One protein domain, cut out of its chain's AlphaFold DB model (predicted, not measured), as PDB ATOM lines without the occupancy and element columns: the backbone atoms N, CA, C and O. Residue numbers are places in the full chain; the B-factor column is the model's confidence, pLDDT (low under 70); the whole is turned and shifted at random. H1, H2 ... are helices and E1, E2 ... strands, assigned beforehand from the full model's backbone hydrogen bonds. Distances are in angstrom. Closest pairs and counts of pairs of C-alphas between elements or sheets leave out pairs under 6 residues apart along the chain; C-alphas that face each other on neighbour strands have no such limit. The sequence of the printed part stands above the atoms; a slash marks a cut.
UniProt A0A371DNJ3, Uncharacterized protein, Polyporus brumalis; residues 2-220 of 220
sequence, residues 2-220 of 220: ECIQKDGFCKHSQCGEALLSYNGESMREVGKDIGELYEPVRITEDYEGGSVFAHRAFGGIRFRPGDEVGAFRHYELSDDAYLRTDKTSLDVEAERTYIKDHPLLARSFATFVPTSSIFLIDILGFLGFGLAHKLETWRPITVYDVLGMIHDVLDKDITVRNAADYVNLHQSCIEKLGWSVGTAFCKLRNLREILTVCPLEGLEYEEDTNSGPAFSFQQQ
ATOM      1  N   GLU A   2     173.601 123.670 101.253       40.41
ATOM      2  CA  GLU A   2     173.458 122.662 100.182       40.41
ATOM      3  C   GLU A   2     172.289 121.687 100.383       40.41
ATOM      4  O   GLU A   2     171.592 121.402  99.420       40.41
ATOM      5  N   CYS A   3     172.014 121.216 101.608       39.78
ATOM      6  CA  CYS A   3     170.850 120.349 101.851       39.78
ATOM      7  C   CYS A   3     169.519 121.072 101.572       39.78
ATOM      8  O   CYS A   3     168.642 120.509 100.944       39.78
ATOM      9  N   ILE A   4     169.417 122.356 101.938       49.62
ATOM     10  CA  ILE A   4     168.223 123.188 101.710       49.62
ATOM     11  C   ILE A   4     168.002 123.424 100.203       49.62
ATOM     12  O   ILE A   4     166.875 123.354  99.725       49.62
ATOM     13  N   GLN A   5     169.073 123.633  99.430       53.16
ATOM     14  CA  GLN A   5     168.985 123.727  97.966       53.16
ATOM     15  C   GLN A   5     168.655 122.375  97.313       53.16
ATOM     16  O   GLN A   5     167.821 122.337  96.414       53.16
ATOM     17  N   LYS A   6     169.240 121.268  97.795       56.69
ATOM     18  CA  LYS A   6     168.917 119.901  97.344       56.69
ATOM     19  C   LYS A   6     167.471 119.505  97.625       56.69
ATOM     20  O   LYS A   6     166.900 118.749  96.850       56.69
ATOM     21  N   ASP A   7     166.879 120.041  98.685       62.56
ATOM     22  CA  ASP A   7     165.476 119.818  99.027       62.56
ATOM     23  C   ASP A   7     164.522 120.720  98.227       62.56
ATOM     24  O   ASP A   7     163.324 120.671  98.468       62.56
ATOM     25  N   GLY A   8     165.014 121.524  97.271       62.47
ATOM     26  CA  GLY A   8     164.205 122.329  96.346       62.47
ATOM     27  C   GLY A   8     163.767 123.701  96.870       62.47
ATOM     28  O   GLY A   8     162.962 124.377  96.220       62.47
ATOM     29  N   PHE A   9     164.308 124.160  98.007       69.69
ATOM     30  CA  PHE A   9     164.098 125.522  98.504       69.69
ATOM     31  C   PHE A   9     164.904 126.520  97.661       69.69
ATOM     32  O   PHE A   9     166.030 126.904  97.980       69.69
ATOM     33  N   CYS A  10     164.302 126.929  96.548       72.31
ATOM     34  CA  CYS A  10     164.813 127.950  95.645       72.31
ATOM     35  C   CYS A  10     163.960 129.228  95.724       72.31
ATOM     36  O   CYS A  10     162.914 129.260  96.370       72.31
ATOM     37  N   LYS A  11     164.405 130.298  95.054       70.06
ATOM     38  CA  LYS A  11     163.666 131.572  94.972       70.06
ATOM     39  C   LYS A  11     162.705 131.646  93.781       70.06
ATOM     40  O   LYS A  11     162.163 132.712  93.503       70.06
ATOM     41  N   HIS A  12     162.525 130.546  93.055       72.88
ATOM     42  CA  HIS A  12     161.635 130.520  91.904       72.88
ATOM     43  C   HIS A  12     160.181 130.700  92.364       72.88
ATOM     44  O   HIS A  12     159.740 130.016  93.279       72.88
ATOM     45  N   SER A  13     159.408 131.578  91.721       72.75
ATOM     46  CA  SER A  13     158.037 131.934  92.146       72.75
ATOM     47  C   SER A  13     157.051 130.753  92.166       72.75
ATOM     48  O   SER A  13     156.062 130.755  92.897       72.75
ATOM     49  N   GLN A  14     157.333 129.731  91.361       76.31
ATOM     50  CA  GLN A  14     156.570 128.482  91.263       76.31
ATOM     51  C   GLN A  14     157.185 127.308  92.052       76.31
ATOM     52  O   GLN A  14     156.729 126.178  91.904       76.31
ATOM     53  N   CYS A  15     158.211 127.543  92.877       80.25
ATOM     54  CA  CYS A  15     158.870 126.519  93.693       80.25
ATOM     55  C   CYS A  15     159.309 127.105  95.057       80.25
ATOM     56  O   CYS A  15     158.962 128.238  95.399       80.25
ATOM     57  N   GLY A  16     160.014 126.326  95.878       77.62
ATOM     58  CA  GLY A  16     160.512 126.765  97.184       77.62
ATOM     59  C   GLY A  16     159.414 127.194  98.164       77.62
ATOM     60  O   GLY A  16     158.354 126.579  98.243       77.62
ATOM     61  N   GLU A  17     159.672 128.252  98.934       72.62
ATOM     62  CA  GLU A  17     158.780 128.710 100.010       72.62
ATOM     63  C   GLU A  17     157.399 129.146  99.497       72.62
ATOM     64  O   GLU A  17     156.381 128.791 100.084       72.62
ATOM     65  N   ALA A  18     157.346 129.843  98.359       72.75
ATOM     66  CA  ALA A  18     156.087 130.291  97.762       72.75
ATOM     67  C   ALA A  18     155.180 129.119  97.351       72.75
ATOM     68  O   ALA A  18     153.954 129.230  97.405       72.75
ATOM     69  N   LEU A  19     155.778 127.999  96.937       80.31
ATOM     70  CA  LEU A  19     155.057 126.767  96.631       80.31
ATOM     71  C   LEU A  19     154.573 126.066  97.903       80.31
ATOM     72  O   LEU A  19     153.439 125.605  97.941       80.31
ATOM     73  N   LEU A  20     155.394 126.015  98.953       78.88
ATOM     74  CA  LEU A  20     154.998 125.407 100.226       78.88
ATOM     75  C   LEU A  20     153.847 126.161 100.895       78.88
ATOM     76  O   LEU A  20     152.923 125.524 101.395       78.88
ATOM     77  N   SER A  21     153.870 127.495 100.866       79.75
ATOM     78  CA  SER A  21     152.766 128.318 101.372       79.75
ATOM     79  C   SER A  21     151.482 128.076 100.582       79.75
ATOM     80  O   SER A  21     150.447 127.826 101.191       79.75
ATOM     81  N   TYR A  22     151.573 128.056  99.245       79.12
ATOM     82  CA  TYR A  22     150.445 127.715  98.374       79.12
ATOM     83  C   TYR A  22     149.883 126.327  98.707       79.12
ATOM     84  O   TYR A  22     148.716 126.222  99.058       79.12
ATOM     85  N   ASN A  23     150.721 125.286  98.718       77.94
ATOM     86  CA  ASN A  23     150.295 123.923  99.048       77.94
ATOM     87  C   ASN A  23     149.677 123.840 100.456       77.94
ATOM     88  O   ASN A  23     148.708 123.117 100.669       77.94
ATOM     89  N   GLY A  24     150.222 124.572 101.434       77.81
ATOM     90  CA  GLY A  24     149.698 124.607 102.800       77.81
ATOM     91  C   GLY A  24     148.339 125.302 102.915       77.81
ATOM     92  O   GLY A  24     147.495 124.880 103.705       77.81
ATOM     93  N   GLU A  25     148.101 126.357 102.139       79.38
ATOM     94  CA  GLU A  25     146.778 126.972 101.990       79.38
ATOM     95  C   GLU A  25     145.809 126.001 101.322       79.38
ATOM     96  O   GLU A  25     144.757 125.721 101.897       79.38
ATOM     97  N   SER A  26     146.225 125.381 100.218       75.31
ATOM     98  CA  SER A  26     145.426 124.403  99.486       75.31
ATOM     99  C   SER A  26     144.939 123.257 100.359       75.31
ATOM    100  O   SER A  26     143.743 122.998 100.452       75.31
ATOM    101  N   MET A  27     145.859 122.619 101.084       76.44
ATOM    102  CA  MET A  27     145.543 121.483 101.951       76.44
ATOM    103  C   MET A  27     144.604 121.853 103.106       76.44
ATOM    104  O   MET A  27     143.862 120.997 103.584       76.44
ATOM    105  N   ARG A  28     144.609 123.111 103.571       79.94
ATOM    106  CA  ARG A  28     143.660 123.574 104.599       79.94
ATOM    107  C   ARG A  28     142.251 123.743 104.046       79.94
ATOM    108  O   ARG A  28     141.299 123.475 104.774       79.94
ATOM    109  N   GLU A  29     142.118 124.177 102.797       76.88
ATOM    110  CA  GLU A  29     140.818 124.374 102.147       76.88
ATOM    111  C   GLU A  29     140.122 123.040 101.857       76.88
ATOM    112  O   GLU A  29     138.931 122.913 102.130       76.88
ATOM    113  N   VAL A  30     140.875 122.022 101.424       75.12
ATOM    114  CA  VAL A  30     140.338 120.679 101.102       75.12
ATOM    115  C   VAL A  30     140.385 119.701 102.271       75.12
ATOM    116  O   VAL A  30     140.014 118.541 102.136       75.12
ATOM    117  N   GLY A  31     140.846 120.137 103.447       72.62
ATOM    118  CA  GLY A  31     141.066 119.253 104.594       72.62
ATOM    119  C   GLY A  31     139.801 118.566 105.126       72.62
ATOM    120  O   GLY A  31     139.917 117.642 105.922       72.62
ATOM    121  N   LYS A  32     138.608 119.012 104.712       72.44
ATOM    122  CA  LYS A  32     137.326 118.350 105.010       72.44
ATOM    123  C   LYS A  32     136.981 117.230 104.022       72.44
ATOM    124  O   LYS A  32     136.227 116.337 104.392       72.44
ATOM    125  N   ASP A  33     137.523 117.305 102.810       69.94
ATOM    126  CA  ASP A  33     137.266 116.374 101.707       69.94
ATOM    127  C   ASP A  33     138.295 115.233 101.693       69.94
ATOM    128  O   ASP A  33     138.039 114.140 101.188       69.94
ATOM    129  N   ILE A  34     139.472 115.472 102.282       68.94
ATOM    130  CA  ILE A  34     140.484 114.445 102.530       68.94
ATOM    131  C   ILE A  34     140.024 113.614 103.733       68.94
ATOM    132  O   ILE A  34     139.924 114.136 104.840       68.94
ATOM    133  N   GLY A  35     139.728 112.332 103.495       66.56
ATOM    134  CA  GLY A  35     139.288 111.372 104.511       66.56
ATOM    135  C   GLY A  35     140.380 111.031 105.532       66.56
ATOM    136  O   GLY A  35     140.784 111.864 106.342       66.56
ATOM    137  N   GLU A  36     140.859 109.783 105.541       63.03
ATOM    138  CA  GLU A  36     142.032 109.452 106.352       63.03
ATOM    139  C   GLU A  36     143.235 110.282 105.876       63.03
ATOM    140  O   GLU A  36     143.459 110.465 104.676       63.03
ATOM    141  N   LEU A  37     144.007 110.818 106.828       58.56
ATOM    142  CA  LEU A  37     145.257 111.509 106.523       58.56
ATOM    143  C   LEU A  37     146.071 110.611 105.580       58.56
ATOM    144  O   LEU A  37     146.327 109.460 105.914       58.56
ATOM    145  N   TYR A  38     146.483 111.163 104.436       59.50
ATOM    146  CA  TYR A  38     147.345 110.540 103.420       59.50
ATOM    147  C   TYR A  38     146.675 109.705 102.316       59.50
ATOM    148  O   TYR A  38     147.396 109.277 101.411       59.50
ATOM    149  N   GLU A  39     145.351 109.527 102.300       75.69
ATOM    150  CA  GLU A  39     144.691 108.907 101.142       75.69
ATOM    151  C   GLU A  39     144.410 109.931 100.027       75.69
ATOM    152  O   GLU A  39     143.945 111.041 100.308       75.69
ATOM    153  N   PRO A  40     144.699 109.601  98.752       83.81
ATOM    154  CA  PRO A  40     144.309 110.455  97.642       83.81
ATOM    155  C   PRO A  40     142.786 110.504  97.508       83.81
ATOM    156  O   PRO A  40     142.102 109.486  97.632       83.81
ATOM    157  N   VAL A  41     142.255 111.678  97.177       85.38
ATOM    158  CA  VAL A  41     140.817 111.856  96.960       85.38
ATOM    159  C   VAL A  41     140.433 111.230  95.624       85.38
ATOM    160  O   VAL A  41     141.044 111.495  94.583       85.38
ATOM    161  N   ARG A  42     139.400 110.388  95.643       84.06
ATOM    162  CA  ARG A  42     138.777 109.880  94.422       84.06
ATOM    163  C   ARG A  42     137.656 110.816  94.026       84.06
ATOM    164  O   ARG A  42     136.645 110.893  94.712       84.06
ATOM    165  N   ILE A  43     137.871 111.507  92.921       81.12
ATOM    166  CA  ILE A  43     136.893 112.417  92.345       81.12
ATOM    167  C   ILE A  43     136.201 111.683  91.204       81.12
ATOM    168  O   ILE A  43     136.858 111.092  90.345       81.12
ATOM    169  N   THR A  44     134.879 111.660  91.262       81.19
ATOM    170  CA  THR A  44     133.970 111.038  90.297       81.19
ATOM    171  C   THR A  44     132.828 112.013  90.022       81.19
ATOM    172  O   THR A  44     132.740 113.047  90.676       81.19
ATOM    173  N   GLU A  45     131.919 111.680  89.105       78.31
ATOM    174  CA  GLU A  45     130.725 112.499  88.806       78.31
ATOM    175  C   GLU A  45     129.855 112.796  90.048       78.31
ATOM    176  O   GLU A  45     129.172 113.813  90.098       78.31
ATOM    177  N   ASP A  46     129.917 111.933  91.069       77.06
ATOM    178  CA  ASP A  46     129.195 112.075  92.342       77.06
ATOM    179  C   ASP A  46     129.981 112.850  93.424       77.06
ATOM    180  O   ASP A  46     129.577 112.884  94.588       77.06
ATOM    181  N   TYR A  47     131.145 113.415  93.096       79.06
ATOM    182  CA  TYR A  47     131.964 114.148  94.057       79.06
ATOM    183  C   TYR A  47     131.294 115.477  94.441       79.06
ATOM    184  O   TYR A  47     131.158 116.384  93.628       79.06
ATOM    185  N   GLU A  48     130.890 115.609  95.707       75.56
ATOM    186  CA  GLU A  48     130.230 116.819  96.233       75.56
ATOM    187  C   GLU A  48     131.215 117.894  96.742       75.56
ATOM    188  O   GLU A  48     130.794 118.912  97.298       75.56
ATOM    189  N   GLY A  49     132.527 117.667  96.608       70.12
ATOM    190  CA  GLY A  49     133.543 118.626  97.041       70.12
ATOM    191  C   GLY A  49     133.677 119.831  96.102       70.12
ATOM    192  O   GLY A  49     133.030 119.928  95.061       70.12
ATOM    193  N   GLY A  50     134.517 120.795  96.488       69.38
ATOM    194  CA  GLY A  50     134.763 121.992  95.673       69.38
ATOM    195  C   GLY A  50     135.426 121.684  94.322       69.38
ATOM    196  O   GLY A  50     136.019 120.625  94.135       69.38
ATOM    197  N   SER A  51     135.369 122.647  93.394       72.06
ATOM    198  CA  SER A  51     135.996 122.530  92.072       72.06
ATOM    199  C   SER A  51     137.491 122.202  92.157       72.06
ATOM    200  O   SER A  51     138.222 122.757  92.983       72.06
ATOM    201  N   VAL A  52     137.954 121.322  91.269       85.38
ATOM    202  CA  VAL A  52     139.353 120.887  91.204       85.38
ATOM    203  C   VAL A  52     140.127 121.788  90.258       85.38
ATOM    204  O   VAL A  52     139.726 122.001  89.121       85.38
ATOM    205  N   PHE A  53     141.284 122.276  90.696       88.19
ATOM    206  CA  PHE A  53     142.152 123.109  89.868       88.19
ATOM    207  C   PHE A  53     143.495 122.431  89.646       88.19
ATOM    208  O   PHE A  53     144.048 121.819  90.563       88.19
ATOM    209  N   ALA A  54     144.045 122.567  88.444       90.88
ATOM    210  CA  ALA A  54     145.381 122.087  88.150       90.88
ATOM    211  C   ALA A  54     146.464 122.986  88.761       90.88
ATOM    212  O   ALA A  54     146.285 124.183  89.000       90.88
ATOM    213  N   HIS A  55     147.634 122.401  88.989       90.88
ATOM    214  CA  HIS A  55     148.769 123.086  89.572       90.88
ATOM    215  C   HIS A  55     149.276 124.193  88.636       90.88
ATOM    216  O   HIS A  55     149.696 123.953  87.504       90.88
ATOM    217  N   ARG A  56     149.342 125.427  89.145       86.88
ATOM    218  CA  ARG A  56     149.718 126.636  88.378       86.88
ATOM    219  C   ARG A  56     151.082 126.588  87.674       86.88
ATOM    220  O   ARG A  56     151.389 127.458  86.864       86.88
ATOM    221  N   ALA A  57     151.946 125.643  88.042       87.81
ATOM    222  CA  ALA A  57     153.269 125.512  87.439       87.81
ATOM    223  C   ALA A  57     153.232 125.002  85.998       87.81
ATOM    224  O   ALA A  57     154.170 125.298  85.267       87.81
ATOM    225  N   PHE A  58     152.170 124.312  85.561       90.06
ATOM    226  CA  PHE A  58     152.089 123.811  84.183       90.06
ATOM    227  C   PHE A  58     152.266 124.921  83.137       90.06
ATOM    228  O   PHE A  58     152.962 124.720  82.149       90.06
ATOM    229  N   GLY A  59     151.782 126.134  83.417       86.81
ATOM    230  CA  GLY A  59     152.004 127.295  82.548       86.81
ATOM    231  C   GLY A  59     153.436 127.818  82.477       86.81
ATOM    232  O   GLY A  59     153.799 128.533  81.542       86.81
ATOM    233  N   GLY A  60     154.258 127.503  83.475       85.75
ATOM    234  CA  GLY A  60     155.665 127.898  83.525       85.75
ATOM    235  C   GLY A  60     156.625 126.822  83.035       85.75
ATOM    236  O   GLY A  60     157.807 127.116  82.886       85.75
ATOM    237  N   ILE A  61     156.153 125.597  82.795       89.75
ATOM    238  CA  ILE A  61     157.013 124.479  82.404       89.75
ATOM    239  C   ILE A  61     157.181 124.451  80.886       89.75
ATOM    240  O   ILE A  61     156.237 124.680  80.125       89.75
ATOM    241  N   ARG A  62     158.404 124.187  80.444       90.88
ATOM    242  CA  ARG A  62     158.801 124.011  79.046       90.88
ATOM    243  C   ARG A  62     159.653 122.754  78.918       90.88
ATOM    244  O   ARG A  62     160.115 122.215  79.921       90.88
ATOM    245  N   PHE A  63     159.866 122.323  77.682       91.94
ATOM    246  CA  PHE A  63     160.776 121.238  77.322       91.94
ATOM    247  C   PHE A  63     161.875 121.784  76.419       91.94
ATOM    248  O   PHE A  63     161.708 122.864  75.842       91.94
ATOM    249  N   ARG A  64     163.005 121.080  76.299       91.31
ATOM    250  CA  ARG A  64     164.054 121.513  75.369       91.31
ATOM    251  C   ARG A  64     163.503 121.571  73.941       91.31
ATOM    252  O   ARG A  64     162.720 120.692  73.564       91.31
ATOM    253  N   PRO A  65     163.927 122.558  73.142       88.56
ATOM    254  CA  PRO A  65     163.559 122.621  71.736       88.56
ATOM    255  C   PRO A  65     164.151 121.437  70.952       88.56
ATOM    256  O   PRO A  65     165.124 120.799  71.368       88.56
ATOM    257  N   GLY A  66     163.537 121.106  69.815       86.00
ATOM    258  CA  GLY A  66     163.925 119.947  69.004       86.00
ATOM    259  C   GLY A  66     165.239 120.101  68.235       86.00
ATOM    260  O   GLY A  66     165.699 119.152  67.614       86.00
ATOM    261  N   ASP A  67     165.898 121.257  68.268       85.25
ATOM    262  CA  ASP A  67     167.272 121.413  67.778       85.25
ATOM    263  C   ASP A  67     168.326 120.949  68.803       85.25
ATOM    264  O   ASP A  67     169.444 120.580  68.426       85.25
ATOM    265  N   GLU A  68     167.969 120.883  70.088       86.56
ATOM    266  CA  GLU A  68     168.799 120.305  71.151       86.56
ATOM    267  C   GLU A  68     168.595 118.798  71.334       86.56
ATOM    268  O   GLU A  68     169.520 118.087  71.759       86.56
ATOM    269  N   VAL A  69     167.385 118.324  71.036       85.19
ATOM    270  CA  VAL A  69     166.971 116.922  71.132       85.19
ATOM    271  C   VAL A  69     167.000 116.312  69.741       85.19
ATOM    272  O   VAL A  69     166.367 116.801  68.821       85.19
ATOM    273  N   GLY A  70     167.748 115.232  69.549       72.31
ATOM    274  CA  GLY A  70     167.922 114.662  68.216       72.31
ATOM    275  C   GLY A  70     167.954 113.149  68.234       72.31
ATOM    276  O   GLY A  70     167.967 112.523  69.290       72.31
ATOM    277  N   ALA A  71     168.082 112.553  67.047       72.12
ATOM    278  CA  ALA A  71     168.130 111.099  66.869       72.12
ATOM    279  C   ALA A  71     169.181 110.384  67.747       72.12
ATOM    280  O   ALA A  71     169.060 109.192  68.001       72.12
ATOM    281  N   PHE A  72     170.203 111.107  68.218       76.00
ATOM    282  CA  PHE A  72     171.296 110.576  69.039       76.00
ATOM    283  C   PHE A  72     171.399 111.210  70.433       76.00
ATOM    284  O   PHE A  72     172.327 110.895  71.176       76.00
ATOM    285  N   ARG A  73     170.504 112.141  70.781       82.44
ATOM    286  CA  ARG A  73     170.503 112.841  72.071       82.44
ATOM    287  C   ARG A  73     169.114 112.778  72.657       82.44
ATOM    288  O   ARG A  73     168.194 113.376  72.111       82.44
ATOM    289  N   HIS A  74     168.974 112.011  73.724       83.62
ATOM    290  CA  HIS A  74     167.730 111.869  74.463       83.62
ATOM    291  C   HIS A  74     168.026 112.276  75.898       83.62
ATOM    292  O   HIS A  74     169.088 111.942  76.432       83.62
ATOM    293  N   TYR A  75     167.110 113.028  76.489       90.81
ATOM    294  CA  TYR A  75     167.208 113.477  77.866       90.81
ATOM    295  C   TYR A  75     166.133 112.762  78.673       90.81
ATOM    296  O   TYR A  75     165.054 112.465  78.165       90.81
ATOM    297  N   GLU A  76     166.437 112.453  79.928       94.56
ATOM    298  CA  GLU A  76     165.387 112.061  80.858       94.56
ATOM    299  C   GLU A  76     164.485 113.267  81.134       94.56
ATOM    300  O   GLU A  76     164.945 114.409  81.076       94.56
ATOM    301  N   LEU A  77     163.229 113.022  81.517       94.44
ATOM    302  CA  LEU A  77     162.259 114.083  81.803       94.44
ATOM    303  C   LEU A  77     162.833 115.182  82.714       94.44
ATOM    304  O   LEU A  77     162.612 116.367  82.481       94.44
ATOM    305  N   SER A  78     163.584 114.798  83.750       92.94
ATOM    306  CA  SER A  78     164.138 115.747  84.722       92.94
ATOM    307  C   SER A  78     165.207 116.694  84.148       92.94
ATOM    308  O   SER A  78     165.418 117.776  84.701       92.94
ATOM    309  N   ASP A  79     165.836 116.309  83.034       93.00
ATOM    310  CA  ASP A  79     166.835 117.068  82.275       93.00
ATOM    311  C   ASP A  79     166.271 117.707  80.996       93.00
ATOM    312  O   ASP A  79     166.940 118.552  80.390       93.00
ATOM    313  N   ASP A  80     165.076 117.296  80.569       94.00
ATOM    314  CA  ASP A  80     164.378 117.825  79.397       94.00
ATOM    315  C   ASP A  80     163.403 118.946  79.774       94.00
ATOM    316  O   ASP A  80     163.376 120.004  79.144       94.00
ATOM    317  N   ALA A  81     162.634 118.745  80.845       93.56
ATOM    318  CA  ALA A  81     161.700 119.736  81.347       93.56
ATOM    319  C   ALA A  81     162.408 120.779  82.221       93.56
ATOM    320  O   ALA A  81     163.246 120.461  83.074       93.56
ATOM    321  N   TYR A  82     162.022 122.040  82.060       90.56
ATOM    322  CA  TYR A  82     162.521 123.149  82.863       90.56
ATOM    323  C   TYR A  82     161.429 124.171  83.147       90.56
ATOM    324  O   TYR A  82     160.414 124.264  82.457       90.56
ATOM    325  N   LEU A  83     161.643 124.934  84.210       86.88
ATOM    326  CA  LEU A  83     160.754 125.985  84.666       86.88
ATOM    327  C   LEU A  83     161.243 127.336  84.136       86.88
ATOM    328  O   LEU A  83     162.443 127.613  84.144       86.88
ATOM    329  N   ARG A  84     160.324 128.174  83.658       80.94
ATOM    330  CA  ARG A  84     160.646 129.521  83.176       80.94
ATOM    331  C   ARG A  84     160.835 130.489  84.330       80.94
ATOM    332  O   ARG A  84     159.911 130.707  85.112       80.94
ATOM    333  N   THR A  85     161.982 131.158  84.334       69.44
ATOM    334  CA  THR A  85     162.314 132.230  85.274       69.44
ATOM    335  C   THR A  85     161.454 133.482  85.069       69.44
ATOM    336  O   THR A  85     161.119 134.152  86.048       69.44
ATOM    337  N   ASP A  86     161.021 133.774  83.837       67.00
ATOM    338  CA  ASP A  86     160.102 134.868  83.521       67.00
ATOM    339  C   ASP A  86     158.989 134.453  82.533       67.00
ATOM    340  O   ASP A  86     159.140 133.579  81.681       67.00
ATOM    341  N   LYS A  87     157.812 135.087  82.645       59.03
ATOM    342  CA  LYS A  87     156.680 134.836  81.730       59.03
ATOM    343  C   LYS A  87     156.859 135.509  80.364       59.03
ATOM    344  O   LYS A  87     156.112 135.203  79.436       59.03
ATOM    345  N   THR A  88     157.834 136.408  80.237       55.41
ATOM    346  CA  THR A  88     158.000 137.322  79.102       55.41
ATOM    347  C   THR A  88     159.103 136.939  78.123       55.41
ATOM    348  O   THR A  88     158.975 137.288  76.952       55.41
ATOM    349  N   SER A  89     160.162 136.238  78.540       53.81
ATOM    350  CA  SER A  89     161.226 135.860  77.608       53.81
ATOM    351  C   SER A  89     160.803 134.662  76.769       53.81
ATOM    352  O   SER A  89     160.314 133.659  77.290       53.81
ATOM    353  N   LEU A  90     160.930 134.794  75.449       53.03
ATOM    354  CA  LEU A  90     160.602 133.724  74.508       53.03
ATOM    355  C   LEU A  90     161.601 132.565  74.559       53.03
ATOM    356  O   LEU A  90     161.224 131.463  74.209       53.03
ATOM    357  N   ASP A  91     162.823 132.812  75.015       51.81
ATOM    358  CA  ASP A  91     163.777 131.826  75.518       51.81
ATOM    359  C   ASP A  91     165.076 132.591  75.766       51.81
ATOM    360  O   ASP A  91     165.629 133.203  74.849       51.81
ATOM    361  N   VAL A  92     165.577 132.592  76.998       51.12
ATOM    362  CA  VAL A  92     166.987 132.908  77.237       51.12
ATOM    363  C   VAL A  92     167.620 131.634  77.763       51.12
ATOM    364  O   VAL A  92     167.565 131.327  78.951       51.12
ATOM    365  N   GLU A  93     168.224 130.888  76.837       56.00
ATOM    366  CA  GLU A  93     168.915 129.608  77.046       56.00
ATOM    367  C   GLU A  93     169.927 129.615  78.208       56.00
ATOM    368  O   GLU A  93     170.295 128.560  78.721       56.00
ATOM    369  N   ALA A  94     170.383 130.793  78.642       55.94
ATOM    370  CA  ALA A  94     171.438 130.946  79.635       55.94
ATOM    371  C   ALA A  94     171.008 130.646  81.086       55.94
ATOM    372  O   ALA A  94     171.881 130.397  81.916       55.94
ATOM    373  N   GLU A  95     169.706 130.643  81.409       65.50
ATOM    374  CA  GLU A  95     169.220 130.507  82.798       65.50
ATOM    375  C   GLU A  95     168.063 129.504  82.951       65.50
ATOM    376  O   GLU A  95     167.114 129.729  83.704       65.50
ATOM    377  N   ARG A  96     168.121 128.365  82.247       80.12
ATOM    378  CA  ARG A  96     167.127 127.294  82.436       80.12
ATOM    379  C   ARG A  96     167.268 126.653  83.810       80.12
ATOM    380  O   ARG A  96     168.346 126.195  84.187       80.12
ATOM    381  N   THR A  97     166.154 126.555  84.523       85.81
ATOM    382  CA  THR A  97     166.094 125.884  85.820       85.81
ATOM    383  C   THR A  97     165.349 124.556  85.675       85.81
ATOM    384  O   THR A  97     164.116 124.515  85.637       85.81
ATOM    385  N   TYR A  98     166.107 123.471  85.499       90.62
ATOM    386  CA  TYR A  98     165.584 122.146  85.154       90.62
ATOM    387  C   TYR A  98     164.799 121.500  86.297       90.62
ATOM    388  O   TYR A  98     165.063 121.746  87.473       90.62
ATOM    389  N   ILE A  99     163.849 120.622  85.963       90.75
ATOM    390  CA  ILE A  99     163.003 119.950  86.961       90.75
ATOM    391  C   ILE A  99     163.826 119.109  87.949       90.75
ATOM    392  O   ILE A  99     163.458 119.043  89.124       90.75
ATOM    393  N   LYS A 100     164.972 118.545  87.536       88.94
ATOM    394  CA  LYS A 100     165.909 117.866  88.452       88.94
ATOM    395  C   LYS A 100     166.370 118.741  89.626       88.94
ATOM    396  O   LYS A 100     166.616 118.221  90.711       88.94
ATOM    397  N   ASP A 101     166.442 120.057  89.421       85.81
ATOM    398  CA  ASP A 101     166.874 121.038  90.419       85.81
ATOM    399  C   ASP A 101     165.685 121.557  91.260       85.81
ATOM    400  O   ASP A 101     165.856 122.342  92.195       85.81
ATOM    401  N   HIS A 102     164.465 121.087  90.966       87.31
ATOM    402  CA  HIS A 102     163.218 121.479  91.626       87.31
ATOM    403  C   HIS A 102     162.402 120.279  92.138       87.31
ATOM    404  O   HIS A 102     161.235 120.112  91.766       87.31
ATOM    405  N   PRO A 103     162.950 119.469  93.062       86.44
ATOM    406  CA  PRO A 103     162.254 118.294  93.578       86.44
ATOM    407  C   PRO A 103     160.951 118.623  94.323       86.44
ATOM    408  O   PRO A 103     160.040 117.800  94.296       86.44
ATOM    409  N   LEU A 104     160.814 119.809  94.944       86.88
ATOM    410  CA  LEU A 104     159.538 120.231  95.548       86.88
ATOM    411  C   LEU A 104     158.447 120.392  94.500       86.88
ATOM    412  O   LEU A 104     157.347 119.899  94.698       86.88
ATOM    413  N   LEU A 105     158.760 121.050  93.383       88.44
ATOM    414  CA  LEU A 105     157.805 121.208  92.295       88.44
ATOM    415  C   LEU A 105     157.456 119.851  91.687       88.44
ATOM    416  O   LEU A 105     156.280 119.543  91.540       88.44
ATOM    417  N   ALA A 106     158.467 119.036  91.373       90.75
ATOM    418  CA  ALA A 106     158.264 117.718  90.780       90.75
ATOM    419  C   ALA A 106     157.327 116.842  91.631       90.75
ATOM    420  O   ALA A 106     156.486 116.131  91.091       90.75
ATOM    421  N   ARG A 107     157.452 116.921  92.962       89.62
ATOM    422  CA  ARG A 107     156.677 116.122  93.924       89.62
ATOM    423  C   ARG A 107     155.382 116.784  94.398       89.62
ATOM    424  O   ARG A 107     154.626 116.131  95.113       89.62
ATOM    425  N   SER A 108     155.120 118.041  94.042       89.44
ATOM    426  CA  SER A 108     153.831 118.679  94.321       89.44
ATOM    427  C   SER A 108     152.709 117.944  93.609       89.44
ATOM    428  O   SER A 108     152.910 117.386  92.530       89.44
ATOM    429  N   PHE A 109     151.513 117.990  94.192       91.31
ATOM    430  CA  PHE A 109     150.318 117.453  93.556       91.31
ATOM    431  C   PHE A 109     150.032 118.181  92.240       91.31
ATOM    432  O   PHE A 109     150.199 119.398  92.140       91.31
ATOM    433  N   ALA A 110     149.629 117.425  91.219       92.06
ATOM    434  CA  ALA A 110     149.244 117.971  89.920       92.06
ATOM    435  C   ALA A 110     147.947 118.780  89.996       92.06
ATOM    436  O   ALA A 110     147.711 119.649  89.164       92.06
ATOM    437  N   THR A 111     147.124 118.503  90.994       90.88
ATOM    438  CA  THR A 111     145.868 119.187  91.258       90.88
ATOM    439  C   THR A 111     145.846 119.669  92.696       90.88
ATOM    440  O   THR A 111     146.528 119.135  93.570       90.88
ATOM    441  N   PHE A 112     145.053 120.704  92.929       85.81
ATOM    442  CA  PHE A 112     144.846 121.305  94.234       85.81
ATOM    443  C   PHE A 112     144.337 120.285  95.261       85.81
ATOM    444  O   PHE A 112     144.899 120.160  96.347       85.81
ATOM    445  N   VAL A 113     143.316 119.509  94.881       86.19
ATOM    446  CA  VAL A 113     142.918 118.306  95.612       86.19
ATOM    447  C   VAL A 113     143.897 117.189  95.231       86.19
ATOM    448  O   VAL A 113     144.090 116.975  94.034       86.19
ATOM    449  N   PRO A 114     144.518 116.461  96.174       88.56
ATOM    450  CA  PRO A 114     145.456 115.387  95.851       88.56
ATOM    451  C   PRO A 114     144.719 114.163  95.289       88.56
ATOM    452  O   PRO A 114     144.384 113.241  96.033       88.56
ATOM    453  N   THR A 115     144.450 114.141  93.984       89.88
ATOM    454  CA  THR A 115     143.684 113.057  93.360       89.88
ATOM    455  C   THR A 115     144.566 111.890  92.940       89.88
ATOM    456  O   THR A 115     145.732 112.057  92.586       89.88
ATOM    457  N   SER A 116     144.003 110.683  92.959       91.56
ATOM    458  CA  SER A 116     144.658 109.481  92.422       91.56
ATOM    459  C   SER A 116     144.425 109.286  90.931       91.56
ATOM    460  O   SER A 116     145.045 108.408  90.333       91.56
ATOM    461  N   SER A 117     143.503 110.050  90.348       92.50
ATOM    462  CA  SER A 117     143.103 109.934  88.954       92.50
ATOM    463  C   SER A 117     142.833 111.310  88.360       92.50
ATOM    464  O   SER A 117     142.227 112.152  89.025       92.50
ATOM    465  N   ILE A 118     143.275 111.530  87.127       92.19
ATOM    466  CA  ILE A 118     142.903 112.680  86.294       92.19
ATOM    467  C   ILE A 118     142.685 112.200  84.862       92.19
ATOM    468  O   ILE A 118     143.227 111.171  84.445       92.19
ATOM    469  N   PHE A 119     141.939 112.982  84.101       90.19
ATOM    470  CA  PHE A 119     141.762 112.782  82.675       90.19
ATOM    471  C   PHE A 119     142.304 114.005  81.936       90.19
ATOM    472  O   PHE A 119     141.902 115.124  82.226       90.19
ATOM    473  N   LEU A 120     143.252 113.825  81.018       86.94
ATOM    474  CA  LEU A 120     143.779 114.940  80.226       86.94
ATOM    475  C   LEU A 120     143.162 114.928  78.826       86.94
ATOM    476  O   LEU A 120     143.234 113.918  78.126       86.94
ATOM    477  N   ILE A 121     142.557 116.051  78.448       82.81
ATOM    478  CA  ILE A 121     141.945 116.303  77.143       82.81
ATOM    479  C   ILE A 121     142.984 116.965  76.240       82.81
ATOM    480  O   ILE A 121     143.592 117.954  76.630       82.81
ATOM    481  N   ASP A 122     143.169 116.417  75.041       72.12
ATOM    482  CA  ASP A 122     144.239 116.743  74.090       72.12
ATOM    483  C   ASP A 122     144.512 118.245  73.861       72.12
ATOM    484  O   ASP A 122     143.604 119.045  73.626       72.12
ATOM    485  N   ILE A 123     145.803 118.593  73.779       62.72
ATOM    486  CA  ILE A 123     146.299 119.858  73.213       62.72
ATOM    487  C   ILE A 123     145.891 119.896  71.741       62.72
ATOM    488  O   ILE A 123     146.440 119.136  70.947       62.72
ATOM    489  N   LEU A 124     144.909 120.728  71.384       54.34
ATOM    490  CA  LEU A 124     144.373 120.851  70.024       54.34
ATOM    491  C   LEU A 124     144.296 119.533  69.261       54.34
ATOM    492  O   LEU A 124     144.979 119.289  68.264       54.34
ATOM    493  N   GLY A 125     143.421 118.676  69.763       48.41
ATOM    494  CA  GLY A 125     142.921 117.558  69.008       48.41
ATOM    495  C   GLY A 125     143.967 116.576  68.527       48.41
ATOM    496  O   GLY A 125     143.531 115.886  67.617       48.41
ATOM    497  N   PHE A 126     145.193 116.504  69.115       46.12
ATOM    498  CA  PHE A 126     146.410 115.665  68.877       46.12
ATOM    499  C   PHE A 126     146.230 114.172  68.491       46.12
ATOM    500  O   PHE A 126     147.116 113.342  68.656       46.12
ATOM    501  N   LEU A 127     145.133 113.854  67.813       46.00
ATOM    502  CA  LEU A 127     145.119 113.429  66.415       46.00
ATOM    503  C   LEU A 127     145.334 111.932  66.217       46.00
ATOM    504  O   LEU A 127     146.430 111.454  65.937       46.00
ATOM    505  N   GLY A 128     144.226 111.191  66.284       42.22
ATOM    506  CA  GLY A 128     144.135 109.802  65.821       42.22
ATOM    507  C   GLY A 128     144.822 108.761  66.706       42.22
ATOM    508  O   GLY A 128     144.705 107.573  66.418       42.22
ATOM    509  N   PHE A 129     145.488 109.181  67.783       46.75
ATOM    510  CA  PHE A 129     146.136 108.292  68.748       46.75
ATOM    511  C   PHE A 129     145.295 108.012  70.008       46.75
ATOM    512  O   PHE A 129     145.683 107.159  70.799       46.75
ATOM    513  N   GLY A 130     144.135 108.664  70.183       48.81
ATOM    514  CA  GLY A 130     143.209 108.381  71.290       48.81
ATOM    515  C   GLY A 130     143.728 108.806  72.667       48.81
ATOM    516  O   GLY A 130     143.495 108.094  73.639       48.81
ATOM    517  N   LEU A 131     144.424 109.946  72.752       52.88
ATOM    518  CA  LEU A 131     145.111 110.429  73.955       52.88
ATOM    519  C   LEU A 131     144.198 111.142  74.976       52.88
ATOM    520  O   LEU A 131     144.652 111.939  75.791       52.88
ATOM    521  N   ALA A 132     142.928 110.749  75.035       59.31
ATOM    522  CA  ALA A 132     142.154 110.816  76.267       59.31
ATOM    523  C   ALA A 132     142.846 109.933  77.322       59.31
ATOM    524  O   ALA A 132     142.529 108.749  77.480       59.31
ATOM    525  N   HIS A 133     143.857 110.477  77.998       74.56
ATOM    526  CA  HIS A 133     144.646 109.712  78.946       74.56
ATOM    527  C   HIS A 133     144.093 109.875  80.336       74.56
ATOM    528  O   HIS A 133     144.282 110.889  81.010       74.56
ATOM    529  N   LYS A 134     143.472 108.788  80.781       85.88
ATOM    530  CA  LYS A 134     143.342 108.520  82.197       85.88
ATOM    531  C   LYS A 134     144.734 108.249  82.760       85.88
ATOM    532  O   LYS A 134     145.352 107.231  82.434       85.88
ATOM    533  N   LEU A 135     145.202 109.143  83.618       89.25
ATOM    534  CA  LEU A 135     146.303 108.855  84.521       89.25
ATOM    535  C   LEU A 135     145.701 108.410  85.840       89.25
ATOM    536  O   LEU A 135     144.985 109.183  86.461       89.25
ATOM    537  N   GLU A 136     146.007 107.192  86.266       91.38
ATOM    538  CA  GLU A 136     145.546 106.644  87.537       91.38
ATOM    539  C   GLU A 136     146.725 106.023  88.283       91.38
ATOM    540  O   GLU A 136     147.501 105.247  87.720       91.38
ATOM    541  N   THR A 137     146.874 106.364  89.560       91.12
ATOM    542  CA  THR A 137     147.925 105.815  90.419       91.12
ATOM    543  C   THR A 137     147.369 105.478  91.803       91.12
ATOM    544  O   THR A 137     146.283 105.905  92.173       91.12
ATOM    545  N   TRP A 138     148.100 104.700  92.602       89.56
ATOM    546  CA  TRP A 138     147.694 104.372  93.978       89.56
ATOM    547  C   TRP A 138     147.955 105.511  94.980       89.56
ATOM    548  O   TRP A 138     147.533 105.430  96.130       89.56
ATOM    549  N   ARG A 139     148.670 106.556  94.555       90.44
ATOM    550  CA  ARG A 139     149.050 107.729  95.351       90.44
ATOM    551  C   ARG A 139     148.464 109.000  94.723       90.44
ATOM    552  O   ARG A 139     147.928 108.934  93.619       90.44
ATOM    553  N   PRO A 140     148.582 110.171  95.367       90.69
ATOM    554  CA  PRO A 140     148.295 111.421  94.681       90.69
ATOM    555  C   PRO A 140     149.165 111.593  93.430       90.69
ATOM    556  O   PRO A 140     150.370 111.300  93.447       90.69
ATOM    557  N   ILE A 141     148.550 112.083  92.360       93.75
ATOM    558  CA  ILE A 141     149.219 112.419  91.108       93.75
ATOM    559  C   ILE A 141     150.048 113.679  91.320       93.75
ATOM    560  O   ILE A 141     149.581 114.668  91.888       93.75
ATOM    561  N   THR A 142     151.293 113.642  90.862       94.44
ATOM    562  CA  THR A 142     152.247 114.745  90.984       94.44
ATOM    563  C   THR A 142     152.438 115.469  89.663       94.44
ATOM    564  O   THR A 142     152.148 114.932  88.591       94.44
ATOM    565  N   VAL A 143     152.987 116.682  89.729       94.19
ATOM    566  CA  VAL A 143     153.416 117.434  88.542       94.19
ATOM    567  C   VAL A 143     154.329 116.573  87.665       94.19
ATOM    568  O   VAL A 143     154.131 116.528  86.455       94.19
ATOM    569  N   TYR A 144     155.279 115.840  88.258       95.38
ATOM    570  CA  TYR A 144     156.194 114.975  87.509       95.38
ATOM    571  C   TYR A 144     155.478 113.870  86.724       95.38
ATOM    572  O   TYR A 144     155.882 113.576  85.604       95.38
ATOM    573  N   ASP A 145     154.399 113.291  87.262       95.00
ATOM    574  CA  ASP A 145     153.646 112.243  86.558       95.00
ATOM    575  C   ASP A 145     152.966 112.790  85.298       95.00
ATOM    576  O   ASP A 145     153.033 112.175  84.235       95.00
ATOM    577  N   VAL A 146     152.368 113.981  85.398       93.25
ATOM    578  CA  VAL A 146     151.750 114.662  84.252       93.25
ATOM    579  C   VAL A 146     152.798 115.024  83.206       93.25
ATOM    580  O   VAL A 146     152.595 114.776  82.018       93.25
ATOM    581  N   LEU A 147     153.946 115.556  83.634       93.62
ATOM    582  CA  LEU A 147     155.044 115.846  82.713       93.62
ATOM    583  C   LEU A 147     155.590 114.582  82.041       93.62
ATOM    584  O   LEU A 147     155.944 114.649  80.869       93.62
ATOM    585  N   GLY A 148     155.633 113.448  82.746       92.69
ATOM    586  CA  GLY A 148     156.038 112.153  82.191       92.69
ATOM    587  C   GLY A 148     155.152 111.719  81.038       92.69
ATOM    588  O   GLY A 148     155.661 111.376  79.976       92.69
ATOM    589  N   MET A 149     153.836 111.845  81.198       89.44
ATOM    590  CA  MET A 149     152.905 111.527  80.117       89.44
ATOM    591  C   MET A 149     153.094 112.415  78.887       89.44
ATOM    592  O   MET A 149     153.053 111.919  77.764       89.44
ATOM    593  N   ILE A 150     153.313 113.718  79.087       89.75
ATOM    594  CA  ILE A 150     153.597 114.640  77.978       89.75
ATOM    595  C   ILE A 150     154.916 114.237  77.309       89.75
ATOM    596  O   ILE A 150     154.977 114.106  76.088       89.75
ATOM    597  N   HIS A 151     155.953 113.990  78.111       91.56
ATOM    598  CA  HIS A 151     157.289 113.618  77.654       91.56
ATOM    599  C   HIS A 151     157.290 112.348  76.794       91.56
ATOM    600  O   HIS A 151     157.939 112.322  75.750       91.56
ATOM    601  N   ASP A 152     156.491 111.341  77.151       87.44
ATOM    602  CA  ASP A 152     156.355 110.083  76.401       87.44
ATOM    603  C   ASP A 152     155.801 110.257  74.976       87.44
ATOM    604  O   ASP A 152     155.892 109.340  74.148       87.44
ATOM    605  N   VAL A 153     155.202 111.410  74.669       86.44
ATOM    606  CA  VAL A 153     154.621 111.706  73.353       86.44
ATOM    607  C   VAL A 153     155.247 112.907  72.648       86.44
ATOM    608  O   VAL A 153     154.911 113.140  71.487       86.44
ATOM    609  N   LEU A 154     156.181 113.622  73.288       88.75
ATOM    610  CA  LEU A 154     156.792 114.849  72.758       88.75
ATOM    611  C   LEU A 154     157.334 114.688  71.340       88.75
ATOM    612  O   LEU A 154     157.112 115.548  70.489       88.75
ATOM    613  N   ASP A 155     158.025 113.578  71.105       88.69
ATOM    614  CA  ASP A 155     158.789 113.335  69.885       88.69
ATOM    615  C   ASP A 155     158.054 112.434  68.879       88.69
ATOM    616  O   ASP A 155     158.617 112.072  67.845       88.69
ATOM    617  N   LYS A 156     156.791 112.075  69.149       85.62
ATOM    618  CA  LYS A 156     155.972 111.292  68.214       85.62
ATOM    619  C   LYS A 156     155.542 112.157  67.032       85.62
ATOM    620  O   LYS A 156     154.991 113.243  67.218       85.62
ATOM    621  N   ASP A 157     155.757 111.640  65.825       85.88
ATOM    622  CA  ASP A 157     155.386 112.329  64.590       85.88
ATOM    623  C   ASP A 157     153.874 112.590  64.519       85.88
ATOM    624  O   ASP A 157     153.049 111.705  64.768       85.88
ATOM    625  N   ILE A 158     153.513 113.803  64.105       83.44
ATOM    626  CA  ILE A 158     152.136 114.184  63.798       83.44
ATOM    627  C   ILE A 158     151.831 114.017  62.313       83.44
ATOM    628  O   ILE A 158     152.698 114.125  61.448       83.44
ATOM    629  N   THR A 159     150.561 113.777  61.987       84.12
ATOM    630  CA  THR A 159     150.125 113.704  60.588       84.12
ATOM    631  C   THR A 159     150.070 115.093  59.941       84.12
ATOM    632  O   THR A 159     150.047 116.122  60.604       84.12
ATOM    633  N   VAL A 160     149.979 115.169  58.616       83.31
ATOM    634  CA  VAL A 160     149.840 116.470  57.932       83.31
ATOM    635  C   VAL A 160     148.525 117.174  58.292       83.31
ATOM    636  O   VAL A 160     148.501 118.397  58.416       83.31
ATOM    637  N   ARG A 161     147.436 116.415  58.498       83.62
ATOM    638  CA  ARG A 161     146.149 116.976  58.945       83.62
ATOM    639  C   ARG A 161     146.313 117.676  60.293       83.62
ATOM    640  O   ARG A 161     145.821 118.779  60.471       83.62
ATOM    641  N   ASN A 162     147.100 117.069  61.170       80.81
ATOM    642  CA  ASN A 162     147.388 117.572  62.501       80.81
ATOM    643  C   ASN A 162     148.025 118.953  62.483       80.81
ATOM    644  O   ASN A 162     147.554 119.888  63.123       80.81
ATOM    645  N   ALA A 163     149.106 119.056  61.714       84.50
ATOM    646  CA  ALA A 163     149.817 120.304  61.540       84.50
ATOM    647  C   ALA A 163     148.900 121.371  60.922       84.50
ATOM    648  O   ALA A 163     148.986 122.533  61.302       84.50
ATOM    649  N   ALA A 164     148.000 120.989  60.007       84.81
ATOM    650  CA  ALA A 164     147.066 121.922  59.380       84.81
ATOM    651  C   ALA A 164     146.058 122.487  60.386       84.81
ATOM    652  O   ALA A 164     145.876 123.703  60.444       84.81
ATOM    653  N   ASP A 165     145.438 121.620  61.186       84.06
ATOM    654  CA  ASP A 165     144.464 122.019  62.205       84.06
ATOM    655  C   ASP A 165     145.121 122.935  63.248       84.06
ATOM    656  O   ASP A 165     144.592 124.005  63.555       84.06
ATOM    657  N   TYR A 166     146.331 122.585  63.697       85.38
ATOM    658  CA  TYR A 166     147.109 123.411  64.619       85.38
ATOM    659  C   TYR A 166     147.458 124.788  64.035       85.38
ATOM    660  O   TYR A 166     147.255 125.806  64.693       85.38
ATOM    661  N   VAL A 167     147.957 124.851  62.795       86.62
ATOM    662  CA  VAL A 167     148.310 126.124  62.136       86.62
ATOM    663  C   VAL A 167     147.087 127.024  61.965       86.62
ATOM    664  O   VAL A 167     147.212 128.237  62.119       86.62
ATOM    665  N   ASN A 168     145.916 126.452  61.677       84.75
ATOM    666  CA  ASN A 168     144.673 127.217  61.563       84.75
ATOM    667  C   ASN A 168     144.227 127.799  62.913       84.75
ATOM    668  O   ASN A 168     143.742 128.927  62.955       84.75
ATOM    669  N   LEU A 169     144.388 127.046  64.004       85.38
ATOM    670  CA  LEU A 169     143.944 127.459  65.339       85.38
ATOM    671  C   LEU A 169     144.937 128.411  66.025       85.38
ATOM    672  O   LEU A 169     144.510 129.380  66.646       85.38
ATOM    673  N   HIS A 170     146.246 128.217  65.833       85.81
ATOM    674  CA  HIS A 170     147.308 129.078  66.377       85.81
ATOM    675  C   HIS A 170     147.990 129.943  65.312       85.81
ATOM    676  O   HIS A 170     149.200 130.186  65.377       85.81
ATOM    677  N   GLN A 171     147.233 130.445  64.331       84.88
ATOM    678  CA  GLN A 171     147.786 131.290  63.266       84.88
ATOM    679  C   GLN A 171     148.563 132.489  63.838       84.88
ATOM    680  O   GLN A 171     149.657 132.801  63.371       84.88
ATOM    681  N   SER A 172     148.049 133.102  64.909       86.69
ATOM    682  CA  SER A 172     148.686 134.232  65.595       86.69
ATOM    683  C   SER A 172     150.080 133.891  66.145       86.69
ATOM    684  O   SER A 172     150.986 134.722  66.090       86.69
ATOM    685  N   CYS A 173     150.288 132.671  66.646       86.31
ATOM    686  CA  CYS A 173     151.582 132.207  67.149       86.31
ATOM    687  C   CYS A 173     152.576 131.964  66.009       86.31
ATOM    688  O   CYS A 173     153.739 132.353  66.111       86.31
ATOM    689  N   ILE A 174     152.110 131.415  64.886       86.88
ATOM    690  CA  ILE A 174     152.926 131.219  63.678       86.88
ATOM    691  C   ILE A 174     153.352 132.564  63.070       86.88
ATOM    692  O   ILE A 174     154.514 132.740  62.692       86.88
ATOM    693  N   GLU A 175     152.442 133.538  63.026       85.25
ATOM    694  CA  GLU A 175     152.708 134.886  62.515       85.25
ATOM    695  C   GLU A 175     153.737 135.641  63.359       85.25
ATOM    696  O   GLU A 175     154.630 136.280  62.799       85.25
ATOM    697  N   LYS A 176     153.677 135.525  64.694       86.31
ATOM    698  CA  LYS A 176     154.674 136.120  65.606       86.31
ATOM    699  C   LYS A 176     156.096 135.626  65.323       86.31
ATOM    700  O   LYS A 176     157.048 136.379  65.514       86.31
ATOM    701  N   LEU A 177     156.240 134.391  64.846       84.62
ATOM    702  CA  LEU A 177     157.528 133.809  64.453       84.62
ATOM    703  C   LEU A 177     157.968 134.203  63.033       84.62
ATOM    704  O   LEU A 177     159.067 133.842  62.608       84.62
ATOM    705  N   GLY A 178     157.125 134.914  62.277       87.81
ATOM    706  CA  GLY A 178     157.384 135.282  60.884       87.81
ATOM    707  C   GLY A 178     157.402 134.084  59.932       87.81
ATOM    708  O   GLY A 178     158.022 134.149  58.868       87.81
ATOM    709  N   TRP A 179     156.780 132.965  60.309       89.31
ATOM    710  CA  TRP A 179     156.774 131.754  59.493       89.31
ATOM    711  C   TRP A 179     155.674 131.817  58.436       89.31
ATOM    712  O   TRP A 179     154.541 132.210  58.702       89.31
ATOM    713  N   SER A 180     155.992 131.362  57.223       87.12
ATOM    714  CA  SER A 180     154.951 131.041  56.247       87.12
ATOM    715  C   SER A 180     154.240 129.747  56.641       87.12
ATOM    716  O   SER A 180     154.832 128.881  57.288       87.12
ATOM    717  N   VAL A 181     153.009 129.557  56.164       83.00
ATOM    718  CA  VAL A 181     152.264 128.295  56.330       83.00
ATOM    719  C   VAL A 181     153.101 127.091  55.875       83.00
ATOM    720  O   VAL A 181     153.204 126.099  56.587       83.00
ATOM    721  N   GLY A 182     153.786 127.201  54.729       84.56
ATOM    722  CA  GLY A 182     154.685 126.146  54.246       84.56
ATOM    723  C   GLY A 182     155.851 125.857  55.199       84.56
ATOM    724  O   GLY A 182     156.206 124.701  55.400       84.56
ATOM    725  N   THR A 183     156.409 126.889  55.839       88.81
ATOM    726  CA  THR A 183     157.466 126.723  56.853       88.81
ATOM    727  C   THR A 183     156.926 126.032  58.100       88.81
ATOM    728  O   THR A 183     157.580 125.126  58.615       88.81
ATOM    729  N   ALA A 184     155.728 126.412  58.554       86.81
ATOM    730  CA  ALA A 184     155.068 125.782  59.691       86.81
ATOM    731  C   ALA A 184     154.856 124.281  59.447       86.81
ATOM    732  O   ALA A 184     155.258 123.477  60.278       86.81
ATOM    733  N   PHE A 185     154.367 123.882  58.270       84.69
ATOM    734  CA  PHE A 185     154.227 122.463  57.919       84.69
ATOM    735  C   PHE A 185     155.548 121.684  57.910       84.69
ATOM    736  O   PHE A 185     155.568 120.505  58.251       84.69
ATOM    737  N   CYS A 186     156.661 122.310  57.520       84.81
ATOM    738  CA  CYS A 186     157.963 121.640  57.528       84.81
ATOM    739  C   CYS A 186     158.562 121.490  58.935       84.81
ATOM    740  O   CYS A 186     159.356 120.563  59.156       84.81
ATOM    741  N   LYS A 187     158.233 122.415  59.844       86.94
ATOM    742  CA  LYS A 187     158.805 122.500  61.194       86.94
ATOM    743  C   LYS A 187     157.952 121.825  62.266       86.94
ATOM    744  O   LYS A 187     158.512 121.174  63.133       86.94
ATOM    745  N   LEU A 188     156.626 121.908  62.187       88.12
ATOM    746  CA  LEU A 188     155.705 121.297  63.150       88.12
ATOM    747  C   LEU A 188     155.587 119.790  62.899       88.12
ATOM    748  O   LEU A 188     154.664 119.328  62.230       88.12
ATOM    749  N   ARG A 189     156.565 119.026  63.389       87.62
ATOM    750  CA  ARG A 189     156.644 117.572  63.175       87.62
ATOM    751  C   ARG A 189     156.126 116.750  64.340       87.62
ATOM    752  O   ARG A 189     155.692 115.628  64.128       87.62
ATOM    753  N   ASN A 190     156.177 117.291  65.548       88.56
ATOM    754  CA  ASN A 190     155.811 116.600  66.775       88.56
ATOM    755  C   ASN A 190     155.349 117.613  67.837       88.56
ATOM    756  O   ASN A 190     155.308 118.824  67.588       88.56
ATOM    757  N   LEU A 191     154.969 117.116  69.016       87.94
ATOM    758  CA  LEU A 191     154.480 117.960  70.105       87.94
ATOM    759  C   LEU A 191     155.573 118.879  70.660       87.94
ATOM    760  O   LEU A 191     155.267 120.010  71.028       87.94
ATOM    761  N   ARG A 192     156.840 118.457  70.661       90.81
ATOM    762  CA  ARG A 192     157.970 119.299  71.081       90.81
ATOM    763  C   ARG A 192     158.062 120.583  70.260       90.81
ATOM    764  O   ARG A 192     158.158 121.673  70.825       90.81
ATOM    765  N   GLU A 193     157.972 120.471  68.939       88.94
ATOM    766  CA  GLU A 193     157.991 121.632  68.040       88.94
ATOM    767  C   GLU A 193     156.762 122.526  68.250       88.94
ATOM    768  O   GLU A 193     156.871 123.750  68.290       88.94
ATOM    769  N   ILE A 194     155.593 121.920  68.466       88.19
ATOM    770  CA  ILE A 194     154.355 122.649  68.767       88.19
ATOM    771  C   ILE A 194     154.476 123.449  70.068       88.19
ATOM    772  O   ILE A 194     154.192 124.647  70.070       88.19
ATOM    773  N   LEU A 195     154.960 122.831  71.146       87.81
ATOM    774  CA  LEU A 195     155.124 123.477  72.450       87.81
ATOM    775  C   LEU A 195     156.242 124.524  72.474       87.81
ATOM    776  O   LEU A 195     156.233 125.401  73.336       87.81
ATOM    777  N   THR A 196     157.180 124.456  71.529       86.88
ATOM    778  CA  THR A 196     158.178 125.513  71.310       86.88
ATOM    779  C   THR A 196     157.531 126.746  70.669       86.88
ATOM    780  O   THR A 196     157.867 127.877  71.011       86.88
ATOM    781  N   VAL A 197     156.566 126.545  69.764       85.19
ATOM    782  CA  VAL A 197     155.857 127.624  69.058       85.19
ATOM    783  C   VAL A 197     154.772 128.272  69.913       85.19
ATOM    784  O   VAL A 197     154.746 129.494  70.047       85.19
ATOM    785  N   CYS A 198     153.856 127.466  70.450       85.12
ATOM    786  CA  CYS A 198     152.841 127.922  71.386       85.12
ATOM    787  C   CYS A 198     152.936 127.089  72.661       85.12
ATOM    788  O   CYS A 198     152.430 125.965  72.730       85.12
ATOM    789  N   PRO A 199     153.623 127.605  73.680       86.06
ATOM    790  CA  PRO A 199     153.765 126.863  74.907       86.06
ATOM    791  C   PRO A 199     152.474 126.778  75.719       86.06
ATOM    792  O   PRO A 199     151.570 127.598  75.573       86.06
ATOM    793  N   LEU A 200     152.450 125.839  76.666       86.94
ATOM    794  CA  LEU A 200     151.359 125.726  77.629       86.94
ATOM    795  C   LEU A 200     151.271 126.963  78.532       86.94
ATOM    796  O   LEU A 200     152.280 127.434  79.079       86.94
ATOM    797  N   GLU A 201     150.044 127.437  78.728       87.88
ATOM    798  CA  GLU A 201     149.664 128.431  79.737       87.88
ATOM    799  C   GLU A 201     149.185 127.794  81.037       87.88
ATOM    800  O   GLU A 201     149.289 128.399  82.108       87.88
ATOM    801  N   GLY A 202     148.702 126.559  80.962       89.75
ATOM    802  CA  GLY A 202     148.158 125.839  82.096       89.75
ATOM    803  C   GLY A 202     147.304 124.662  81.657       89.75
ATOM    804  O   GLY A 202     147.304 124.265  80.492       89.75
ATOM    805  N   LEU A 203     146.593 124.117  82.634       90.62
ATOM    806  CA  LEU A 203     145.543 123.134  82.439       90.62
ATOM    807  C   LEU A 203     144.244 123.746  82.970       90.62
ATOM    808  O   LEU A 203     144.232 124.269  84.090       90.62
ATOM    809  N   GLU A 204     143.184 123.696  82.176       90.69
ATOM    810  CA  GLU A 204     141.854 124.190  82.525       90.69
ATOM    811  C   GLU A 204     140.959 123.028  82.917       90.69
ATOM    812  O   GLU A 204     140.970 121.991  82.267       90.69
ATOM    813  N   TYR A 205     140.232 123.186  84.020       91.12
ATOM    814  CA  TYR A 205     139.241 122.209  84.448       91.12
ATOM    815  C   TYR A 205     138.030 122.263  83.518       91.12
ATOM    816  O   TYR A 205     137.508 123.346  83.257       91.12
ATOM    817  N   GLU A 206     137.568 121.098  83.084       89.38
ATOM    818  CA  GLU A 206     136.428 120.963  82.177       89.38
ATOM    819  C   GLU A 206     135.215 120.407  82.930       89.38
ATOM    820  O   GLU A 206     134.206 121.091  83.108       89.38
ATOM    821  N   GLU A 207     135.332 119.176  83.425       89.00
ATOM    822  CA  GLU A 207     134.264 118.465  84.125       89.00
ATOM    823  C   GLU A 207     134.818 117.323  84.983       89.00
ATOM    824  O   GLU A 207     135.931 116.845  84.763       89.00
ATOM    825  N   ASP A 208     134.023 116.840  85.933       89.56
ATOM    826  CA  ASP A 208     134.305 115.594  86.634       89.56
ATOM    827  C   ASP A 208     133.748 114.422  85.829       89.56
ATOM    828  O   ASP A 208     132.592 114.422  85.415       89.56
ATOM    829  N   THR A 209     134.576 113.402  85.614       86.69
ATOM    830  CA  THR A 209     134.185 112.186  84.895       86.69
ATOM    831  C   THR A 209     134.214 110.985  85.831       86.69
ATOM    832  O   THR A 209     134.878 110.985  86.870       86.69
ATOM    833  N   ASN A 210     133.612 109.876  85.406       84.88
ATOM    834  CA  ASN A 210     133.810 108.564  86.034       84.88
ATOM    835  C   ASN A 210     135.291 108.140  86.194       84.88
ATOM    836  O   ASN A 210     135.601 107.237  86.971       84.88
ATOM    837  N   SER A 211     136.212 108.756  85.448       83.38
ATOM    838  CA  SER A 211     137.649 108.472  85.493       83.38
ATOM    839  C   SER A 211     138.461 109.502  86.281       83.38
ATOM    840  O   SER A 211     139.679 109.352  86.344       83.38
ATOM    841  N   GLY A 212     137.839 110.512  86.886       89.25
ATOM    842  CA  GLY A 212     138.525 111.635  87.529       89.25
ATOM    843  C   GLY A 212     138.208 112.983  86.874       89.25
ATOM    844  O   GLY A 212     137.549 113.016  85.831       89.25
ATOM    845  N   PRO A 213     138.694 114.088  87.460       91.88
ATOM    846  CA  PRO A 213     138.555 115.426  86.905       91.88
ATOM    847  C   PRO A 213     139.270 115.503  85.560       91.88
ATOM    848  O   PRO A 213     140.433 115.093  85.428       91.88
ATOM    849  N   ALA A 214     138.553 116.011  84.569       90.56
ATOM    850  CA  ALA A 214     139.049 116.251  83.236       90.56
ATOM    851  C   ALA A 214     139.670 117.643  83.134       90.56
ATOM    852  O   ALA A 214     139.088 118.634  83.581       90.56
ATOM    853  N   PHE A 215     140.847 117.707  82.518       91.12
ATOM    854  CA  PHE A 215     141.544 118.952  82.251       91.12
ATOM    855  C   PHE A 215     141.951 119.056  80.792       91.12
ATOM    856  O   PHE A 215     142.579 118.137  80.266       91.12
ATOM    857  N   SER A 216     141.666 120.187  80.157       88.44
ATOM    858  CA  SER A 216     142.194 120.529  78.841       88.44
ATOM    859  C   SER A 216     143.471 121.352  78.965       88.44
ATOM    860  O   SER A 216     143.736 122.009  79.974       88.44
ATOM    861  N   PHE A 217     144.316 121.297  77.943       87.06
ATOM    862  CA  PHE A 217     145.512 122.125  77.903       87.06
ATOM    863  C   PHE A 217     145.208 123.499  77.318       87.06
ATOM    864  O   PHE A 217     144.673 123.609  76.216       87.06
ATOM    865  N   GLN A 218     145.647 124.544  78.015       87.31
ATOM    866  CA  GLN A 218     145.541 125.917  77.532       87.31
ATOM    867  C   GLN A 218     146.828 126.369  76.836       87.31
ATOM    868  O   GLN A 218     147.935 126.149  77.338       87.31
ATOM    869  N   GLN A 219     146.668 127.041  75.694       83.44
ATOM    870  CA  GLN A 219     147.728 127.606  74.853       83.44
ATOM    871  C   GLN A 219     147.315 129.010  74.357       83.44
ATOM    872  O   GLN A 219     146.125 129.268  74.189       83.44
ATOM    873  N   GLN A 220     148.297 129.892  74.118       65.56
ATOM    874  CA  GLN A 220     148.111 131.283  73.646       65.56
ATOM    875  C   GLN A 220     147.694 131.435  72.174       65.56
ATOM    876  O   GLN A 220     147.994 130.548  71.333       65.56
TER     877      GLN A 220
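This is residues 2 to 220 of the 220 residues of an uncharacterized protein of Polyporus brumalis (UniProt A0A371DNJ3). A strongly twisted sheet of four strands, E4 E3 E6 E5, and a small strand pair, E1 and E2, have helix H6 between them, grazing the larger sheet. Helices H7, H8 and H9 cluster at one end of the longest axis, with H10 between them and E1; H2 and the loops after it make the other end. The 219 printed residues, under half in named elements, are of mixed class: H1 H2 H3 E1 H4 E2 H5 E3 E4 H6 H7 H8 H9 H10 E5 E6 along the chain. The large sheet is mixed, the pair antiparallel; the whole is compact, radius of gyration of the C-alphas 18.0 A, spans 56 by 45 by 30 A.

Find C-alpha 2 at (173.458, 122.662, 100.182), where H1, residues 2 to 6, begins. H2, residues 16 to 29, runs 20.4 A to C-alpha 29 at (140.818, 124.374, 102.147). Next come H3 at 56 to 60, E1 at 61 to 63, H4 at 77 to 80, E2 at 81 to 83, H5 at 103 to 107, E3 at 117 to 121, E4 at 133 to 136 and H6 at 143 to 151, 12.2 A. Then look for H7 at 160 to 169, 14.5 A, H8 at 171 to 176, H9 at 181 to 187 and H10 at 191 to 197. E5, residues 200 to 209, is 23.0 A long and bends by 52 degrees at 206; E6, residues 212 to 219, spans 22.4 A and ends at C-alpha 219, (147.728, 127.606, 74.853).

In the hairpin E3 and E4, N 118 is 3.0 A from O 135. E3 is parallel to E6, with N 121 and O 215 at 2.8 A. In the hairpin E5 and E6, N 204 and O 216 are 2.8 A apart. H3 stands at the sheet's level, height 1.7 A; its closest C-alphas to E5 are Gly 59 and Glu 201, 3.8 A. E1 and E2 are antiparallel, N 62 to O 82 being 2.8 A. H6 touches H5 at C-alphas 106 and 144, 4.7 A. H2 touches H5 with residues 16 to 19 alone, closest at C-alphas 16 and 104, 6.8 A. H7 touches H9 at C-alphas 163 and 185, 6.1 A, at a steep tilt of 57 degrees, opposite ways. Every O i to N i+4 pair is within hydrogen-bond range in H1, H2 and H5 to H10; H3 has 0 of 1, but 1 of 2 O i to N i+3 pairs, and H4 is too short for an O i to N i+4 pair.

The C-alphas of Glu 36 and Gly 182 are the two farthest apart, 56.2 A. The printed part has no cut. The links H2 to H3, E1 to H4, E2 to H5 and E3 to E4 are long. Mean pLDDT of the printed part is 80.8; it is under 70 at residues 2 to 9, 33 to 38, 50, 85 to 95, 123 to 132 and 220.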